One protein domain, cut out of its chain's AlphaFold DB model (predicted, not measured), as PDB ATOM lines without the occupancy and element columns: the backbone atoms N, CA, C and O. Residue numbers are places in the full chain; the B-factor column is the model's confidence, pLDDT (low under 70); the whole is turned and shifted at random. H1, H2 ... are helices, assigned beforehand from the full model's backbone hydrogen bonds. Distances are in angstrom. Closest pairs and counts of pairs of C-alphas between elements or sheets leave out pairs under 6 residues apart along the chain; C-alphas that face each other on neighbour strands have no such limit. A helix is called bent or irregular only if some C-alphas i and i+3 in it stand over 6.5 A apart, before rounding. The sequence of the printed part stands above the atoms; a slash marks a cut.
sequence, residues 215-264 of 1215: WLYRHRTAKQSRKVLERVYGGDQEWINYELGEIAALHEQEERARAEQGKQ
ATOM      1  N   TRP A 215     -17.196 -19.327  -3.216       86.62
ATOM      2  CA  TRP A 215     -15.753 -19.532  -3.415       86.62
ATOM      3  C   TRP A 215     -14.910 -18.496  -2.655       86.62
ATOM      4  O   TRP A 215     -13.901 -18.851  -2.038       86.62
ATOM      5  N   LEU A 216     -15.341 -17.227  -2.659       87.19
ATOM      6  CA  LEU A 216     -14.694 -16.140  -1.921       87.19
ATOM      7  C   LEU A 216     -14.695 -16.391  -0.415       87.19
ATOM      8  O   LEU A 216     -13.684 -16.136   0.224       87.19
ATOM      9  N   TYR A 217     -15.784 -16.906   0.156       84.19
ATOM     10  CA  TYR A 217     -15.817 -17.222   1.584       84.19
ATOM     11  C   TYR A 217     -14.786 -18.300   1.960       84.19
ATOM     12  O   TYR A 217     -14.117 -18.183   2.977       84.19
ATOM     13  N   ARG A 218     -14.600 -19.304   1.094       79.12
ATOM     14  CA  ARG A 218     -13.682 -20.432   1.314       79.12
ATOM     15  C   ARG A 218     -12.191 -20.093   1.159       79.12
ATOM     16  O   ARG A 218     -11.362 -20.707   1.818       79.12
ATOM     17  N   HIS A 219     -11.830 -19.192   0.241       78.25
ATOM     18  CA  HIS A 219     -10.422 -18.898  -0.104       78.25
ATOM     19  C   HIS A 219      -9.968 -17.471   0.252       78.25
ATOM     20  O   HIS A 219      -8.786 -17.143   0.125       78.25
ATOM     21  N   ARG A 220     -10.891 -16.588   0.638       76.62
ATOM     22  CA  ARG A 220     -10.642 -15.185   1.010       76.62
ATOM     23  C   ARG A 220     -11.348 -14.884   2.337       76.62
ATOM     24  O   ARG A 220     -11.853 -15.759   3.019       76.62
ATOM     25  N   THR A 221     -11.380 -13.610   2.721       77.12
ATOM     26  CA  THR A 221     -12.079 -13.134   3.921       77.12
ATOM     27  C   THR A 221     -13.596 -13.059   3.722       77.12
ATOM     28  O   THR A 221     -14.046 -12.534   2.698       77.12
ATOM     29  N   ALA A 222     -14.371 -13.397   4.758       77.44
ATOM     30  CA  ALA A 222     -15.831 -13.218   4.824       77.44
ATOM     31  C   ALA A 222     -16.308 -11.810   4.395       77.44
ATOM     32  O   ALA A 222     -17.354 -11.662   3.765       77.44
ATOM     33  N   LYS A 223     -15.494 -10.770   4.635       83.25
ATOM     34  CA  LYS A 223     -15.757  -9.379   4.219       83.25
ATOM     35  C   LYS A 223     -15.902  -9.204   2.700       83.25
ATOM     36  O   LYS A 223     -16.680  -8.368   2.255       83.25
ATOM     37  N   GLN A 224     -15.154  -9.961   1.893       84.75
ATOM     38  CA  GLN A 224     -15.251  -9.891   0.428       84.75
ATOM     39  C   GLN A 224     -16.487 -10.628  -0.093       84.75
ATOM     40  O   GLN A 224     -17.134 -10.125  -1.008       84.75
ATOM     41  N   SER A 225     -16.844 -11.763   0.517       85.88
ATOM     42  CA  SER A 225     -18.086 -12.484   0.204       85.88
ATOM     43  C   SER A 225     -19.317 -11.614   0.499       85.88
ATOM     44  O   SER A 225     -20.152 -11.418  -0.384       85.88
ATOM     45  N   ARG A 226     -19.350 -10.946   1.664       87.19
ATOM     46  CA  ARG A 226     -20.419  -9.999   2.034       87.19
ATOM     47  C   ARG A 226     -20.605  -8.872   1.011       87.19
ATOM     48  O   ARG A 226     -21.731  -8.611   0.615       87.19
ATOM     49  N   LYS A 227     -19.519  -8.267   0.506       87.81
ATOM     50  CA  LYS A 227     -19.589  -7.211  -0.529       87.81
ATOM     51  C   LYS A 227     -20.243  -7.668  -1.834       87.81
ATOM     52  O   LYS A 227     -20.858  -6.863  -2.529       87.81
ATOM     53  N   VAL A 228     -20.060  -8.933  -2.214       87.19
ATOM     54  CA  VAL A 228     -20.705  -9.491  -3.411       87.19
ATOM     55  C   VAL A 228     -22.184  -9.744  -3.129       87.19
ATOM     56  O   VAL A 228     -23.022  -9.333  -3.930       87.19
ATOM     57  N   LEU A 229     -22.514 -10.320  -1.968       87.12
ATOM     58  CA  LEU A 229     -23.899 -10.544  -1.539       87.12
ATOM     59  C   LEU A 229     -24.694  -9.234  -1.401       87.12
ATOM     60  O   LEU A 229     -25.847  -9.189  -1.814       87.12
ATOM     61  N   GLU A 230     -24.070  -8.148  -0.935       87.75
ATOM     62  CA  GLU A 230     -24.669  -6.803  -0.884       87.75
ATOM     63  C   GLU A 230     -25.143  -6.318  -2.260       87.75
ATOM     64  O   GLU A 230     -26.212  -5.720  -2.374       87.75
ATOM     65  N   ARG A 231     -24.385  -6.614  -3.324       87.25
ATOM     66  CA  ARG A 231     -24.769  -6.263  -4.703       87.25
ATOM     67  C   ARG A 231     -25.837  -7.198  -5.270       87.25
ATOM     68  O   ARG A 231     -26.702  -6.746  -6.020       87.25
ATOM     69  N   VAL A 232     -25.782  -8.486  -4.922       85.50
ATOM     70  CA  VAL A 232     -26.752  -9.501  -5.373       85.50
ATOM     71  C   VAL A 232     -28.136  -9.248  -4.771       85.50
ATOM     72  O   VAL A 232     -29.119  -9.220  -5.505       85.50
ATOM     73  N   TYR A 233     -28.207  -8.988  -3.465       85.50
ATOM     74  CA  TYR A 233     -29.456  -8.797  -2.719       85.50
ATOM     75  C   TYR A 233     -29.859  -7.323  -2.540       85.50
ATOM     76  O   TYR A 233     -30.769  -7.014  -1.778       85.50
ATOM     77  N   GLY A 234     -29.192  -6.388  -3.227       81.12
ATOM     78  CA  GLY A 234     -29.580  -4.971  -3.233       81.12
ATOM     79  C   GLY A 234     -29.507  -4.279  -1.871       81.12
ATOM     80  O   GLY A 234     -30.237  -3.322  -1.639       81.12
ATOM     81  N   GLY A 235     -28.640  -4.763  -0.980       75.31
ATOM     82  CA  GLY A 235     -28.476  -4.231   0.372       75.31
ATOM     83  C   GLY A 235     -29.456  -4.768   1.422       75.31
ATOM     84  O   GLY A 235     -29.367  -4.321   2.566       75.31
ATOM     85  N   ASP A 236     -30.333  -5.720   1.078       82.94
ATOM     86  CA  ASP A 236     -31.241  -6.395   2.019       82.94
ATOM     87  C   ASP A 236     -30.450  -7.165   3.092       82.94
ATOM     88  O   ASP A 236     -29.918  -8.252   2.853       82.94
ATOM     89  N   GLN A 237     -30.324  -6.568   4.281       80.94
ATOM     90  CA  GLN A 237     -29.472  -7.101   5.346       80.94
ATOM     91  C   GLN A 237     -29.980  -8.430   5.904       80.94
ATOM     92  O   GLN A 237     -29.165  -9.227   6.369       80.94
ATOM     93  N   GLU A 238     -31.286  -8.690   5.849       80.12
ATOM     94  CA  GLU A 238     -31.874  -9.926   6.365       80.12
ATOM     95  C   GLU A 238     -31.455 -11.107   5.482       80.12
ATOM     96  O   GLU A 238     -30.873 -12.080   5.968       80.12
ATOM     97  N   TRP A 239     -31.606 -10.962   4.161       80.94
ATOM     98  CA  TRP A 239     -31.166 -11.966   3.187       80.94
ATOM     99  C   TRP A 239     -29.649 -12.130   3.118       80.94
ATOM    100  O   TRP A 239     -29.157 -13.253   2.998       80.94
ATOM    101  N   ILE A 240     -28.889 -11.034   3.219       83.38
ATOM    102  CA  ILE A 240     -27.419 -11.092   3.218       83.38
ATOM    103  C   ILE A 240     -26.916 -11.874   4.432       83.38
ATOM    104  O   ILE A 240     -26.019 -12.705   4.287       83.38
ATOM    105  N   ASN A 241     -27.469 -11.616   5.622       80.62
ATOM    106  CA  ASN A 241     -27.060 -12.313   6.838       80.62
ATOM    107  C   ASN A 241     -27.502 -13.784   6.822       80.62
ATOM    108  O   ASN A 241     -26.718 -14.634   7.242       80.62
ATOM    109  N   TYR A 242     -28.692 -14.091   6.294       80.25
ATOM    110  CA  TYR A 242     -29.165 -15.465   6.110       80.25
ATOM    111  C   TYR A 242     -28.233 -16.271   5.187       80.25
ATOM    112  O   TYR A 242     -27.676 -17.282   5.611       80.25
ATOM    113  N   GLU A 243     -27.969 -15.785   3.967       77.81
ATOM    114  CA  GLU A 243     -27.125 -16.506   2.999       77.81
ATOM    115  C   GLU A 243     -25.670 -16.609   3.489       77.81
ATOM    116  O   GLU A 243     -25.031 -17.651   3.354       77.81
ATOM    117  N   LEU A 244     -25.124 -15.546   4.097       81.69
ATOM    118  CA  LEU A 244     -23.771 -15.584   4.660       81.69
ATOM    119  C   LEU A 244     -23.681 -16.548   5.854       81.69
ATOM    120  O   LEU A 244     -22.653 -17.204   6.019       81.69
ATOM    121  N   GLY A 245     -24.744 -16.648   6.658       75.81
ATOM    122  CA  GLY A 245     -24.870 -17.601   7.758       75.81
ATOM    123  C   GLY A 245     -24.898 -19.053   7.278       75.81
ATOM    124  O   GLY A 245     -24.162 -19.877   7.824       75.81
ATOM    125  N   GLU A 246     -25.656 -19.359   6.220       72.62
ATOM    126  CA  GLU A 246     -25.648 -20.691   5.593       72.62
ATOM    127  C   GLU A 246     -24.259 -21.047   5.041       72.62
ATOM    128  O   GLU A 246     -23.730 -22.126   5.322       72.62
ATOM    129  N   ILE A 247     -23.621 -20.121   4.312       75.56
ATOM    130  CA  ILE A 247     -22.273 -20.330   3.758       75.56
ATOM    131  C   ILE A 247     -21.252 -20.588   4.879       75.56
ATOM    132  O   ILE A 247     -20.393 -21.461   4.736       75.56
ATOM    133  N   ALA A 248     -21.345 -19.851   5.989       75.62
ATOM    134  CA  ALA A 248     -20.455 -19.990   7.137       75.62
ATOM    135  C   ALA A 248     -20.609 -21.345   7.839       75.62
ATOM    136  O   ALA A 248     -19.616 -22.051   8.027       75.62
ATOM    137  N   ALA A 249     -21.844 -21.730   8.174       66.56
ATOM    138  CA  ALA A 249     -22.135 -22.976   8.882       66.56
ATOM    139  C   ALA A 249     -21.647 -24.209   8.102       66.56
ATOM    140  O   ALA A 249     -21.042 -25.121   8.670       66.56
ATOM    141  N   LEU A 250     -21.846 -24.209   6.783       63.69
ATOM    142  CA  LEU A 250     -21.433 -25.303   5.903       63.69
ATOM    143  C   LEU A 250     -19.917 -25.346   5.692       63.69
ATOM    144  O   LEU A 250     -19.328 -26.427   5.629       63.69
ATOM    145  N   HIS A 251     -19.261 -24.185   5.614       70.19
ATOM    146  CA  HIS A 251     -17.803 -24.141   5.542       70.19
ATOM    147  C   HIS A 251     -17.166 -24.710   6.815       70.19
ATOM    148  O   HIS A 251     -16.249 -25.528   6.735       70.19
ATOM    149  N   GLU A 252     -17.701 -24.352   7.981       67.38
ATOM    150  CA  GLU A 252     -17.241 -24.868   9.270       67.38
ATOM    151  C   GLU A 252     -17.484 -26.385   9.402       67.38
ATOM    152  O   GLU A 252     -16.629 -27.117   9.908       67.38
ATOM    153  N   GLN A 253     -18.597 -26.890   8.860       61.69
ATOM    154  CA  GLN A 253     -18.876 -28.326   8.754       61.69
ATOM    155  C   GLN A 253     -17.842 -29.068   7.901       61.69
ATOM    156  O   GLN A 253     -17.365 -30.141   8.285       61.69
ATOM    157  N   GLU A 254     -17.485 -28.506   6.742       64.19
ATOM    158  CA  GLU A 254     -16.471 -29.067   5.848       64.19
ATOM    159  C   GLU A 254     -15.082 -29.091   6.493       64.19
ATOM    160  O   GLU A 254     -14.361 -30.084   6.343       64.19
ATOM    161  N   GLU A 255     -14.693 -28.024   7.194       65.81
ATOM    162  CA  GLU A 255     -13.400 -27.958   7.877       65.81
ATOM    163  C   GLU A 255     -13.311 -28.977   9.016       65.81
ATOM    164  O   GLU A 255     -12.328 -29.722   9.087       65.81
ATOM    165  N   ARG A 256     -14.360 -29.102   9.841       60.62
ATOM    166  CA  ARG A 256     -14.416 -30.114  10.910       60.62
ATOM    167  C   ARG A 256     -14.390 -31.539  10.344       60.62
ATOM    168  O   ARG A 256     -13.614 -32.366  10.820       60.62
ATOM    169  N   ALA A 257     -15.128 -31.817   9.267       56.53
ATOM    170  CA  ALA A 257     -15.098 -33.127   8.607       56.53
ATOM    171  C   ALA A 257     -13.727 -33.452   7.980       56.53
ATOM    172  O   ALA A 257     -13.298 -34.608   7.982       56.53
ATOM    173  N   ARG A 258     -13.013 -32.447   7.450       59.19
ATOM    174  CA  ARG A 258     -11.631 -32.606   6.954       59.19
ATOM    175  C   ARG A 258     -10.628 -32.856   8.079       59.19
ATOM    176  O   ARG A 258      -9.665 -33.586   7.850       59.19
ATOM    177  N   ALA A 259     -10.844 -32.267   9.254       59.44
ATOM    178  CA  ALA A 259     -10.003 -32.471  10.429       59.44
ATOM    179  C   ALA A 259     -10.185 -33.872  11.044       59.44
ATOM    180  O   ALA A 259      -9.202 -34.471  11.472       59.44
ATOM    181  N   GLU A 260     -11.405 -34.422  11.032       49.84
ATOM    182  CA  GLU A 260     -11.716 -35.739  11.613       49.84
ATOM    183  C   GLU A 260     -11.339 -36.934  10.709       49.84
ATOM    184  O   GLU A 260     -10.914 -37.968  11.217       49.84
ATOM    185  N   GLN A 261     -11.482 -36.826   9.379       48.34
ATOM    186  CA  GLN A 261     -11.331 -37.971   8.449       48.34
ATOM    187  C   GLN A 261     -10.049 -37.957   7.593       48.34
ATOM    188  O   GLN A 261      -9.821 -38.870   6.795       48.34
ATOM    189  N   GLY A 262      -9.203 -36.932   7.727       53.00
ATOM    190  CA  GLY A 262      -8.039 -36.739   6.859       53.00
ATOM    191  C   GLY A 262      -8.408 -36.421   5.398       53.00
ATOM    192  O   GLY A 262      -9.576 -36.326   5.018       53.00
ATOM    193  N   LYS A 263      -7.397 -36.225   4.536       56.19
ATOM    194  CA  LYS A 263      -7.580 -35.897   3.104       56.19
ATOM    195  C   LYS A 263      -8.054 -37.117   2.293       56.19
ATOM    196  O   LYS A 263      -7.307 -37.639   1.470       56.19
ATOM    197  N   GLN A 264      -9.288 -37.575   2.490       63.31
ATOM    198  CA  GLN A 264      -9.907 -38.520   1.555       63.31
ATOM    199  C   GLN A 264     -10.196 -37.855   0.200       63.31
ATOM    200  O   GLN A 264     -10.588 -36.687   0.121       63.31
TER     201      GLN A 264
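AT A GLANCE: This is residues 215 to 264 of the 1215 residues of a protein of Bursaphelenchus xylophilus (UniProt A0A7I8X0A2). A helical hairpin with unequal arms: the shorter helix H2 folds back through a tight turn into the long helix H3, which makes the longest axis of the model. The short helix H1 sits beyond the first residues of H2, at a corner with it, over the middle part of H3, and the far part of H3 with the last residues, 256 to 264, sticks out free. The printed part has 50 residues with three named helices, in the order H1, H2, H3, and no named strand; its class is all helix. The whole is loose, with a radius of gyration of the C-alphas of 12.8 A, and a rod in outline, its C-alphas spanning 40 by 18 by 13 A.

HOW THE PARTS SIT: The printed part begins with H1, residues 215 to 219, and a tight link of 2 residues joins it to H2, residues 222 to 232. H1 and H2 touch only at the corner by their link, and their closest C-alphas, those of Leu 216 and Ser 225, are 5.4 A apart. A tight link of 4 residues then joins H2 to H3, residues 237 to 261. H2 and H3 form a helical hairpin: they touch, and run opposite ways at a steep tilt of 41 degrees. Their closest C-alphas, those of Leu 229 and Ile 240, are 5.9 A apart, and H3 touches H2 with residues 237 to 244 alone. H1 and H3 only just touch, with 3 pairs of C-alphas within 8 A; the closest are those of Arg 218 and His 251, 7.0 A apart. H3 touches H1 with residues 247 to 251 alone. In H1 and H3 every pair of O i and N i+4 is within hydrogen-bond range, and in H2 6 of 7 are.

IN THESE COORDINATES: H1 begins at C-alpha 215, at (-15.753, -19.532, -3.415), and has 5 residues. H2, with 11 residues, measures 15.4 A from its first to its last C-alpha and begins at C-alpha 222, at (-15.831, -13.218, 4.824). H3, with 25 residues, is the longest helix, 35.9 A from C-alpha 237 at (-29.472, -7.101, 5.346) to C-alpha 261 at (-11.331, -37.971, 8.449). None of the three helices is bent.

THE WHOLE: The two C-alphas farthest apart, those of Gly 234 and Gly 262, are 39.7 A from each other. Residues 256 to 264, of which 256 to 261 belong to H3, stand free; the body without them spans 30 by 17 by 11 A. The printed part has no cut, and both links are tight. The mean pLDDT of the printed part is 74.9, and residues 249 to 250 and 252 to 264 are under 70.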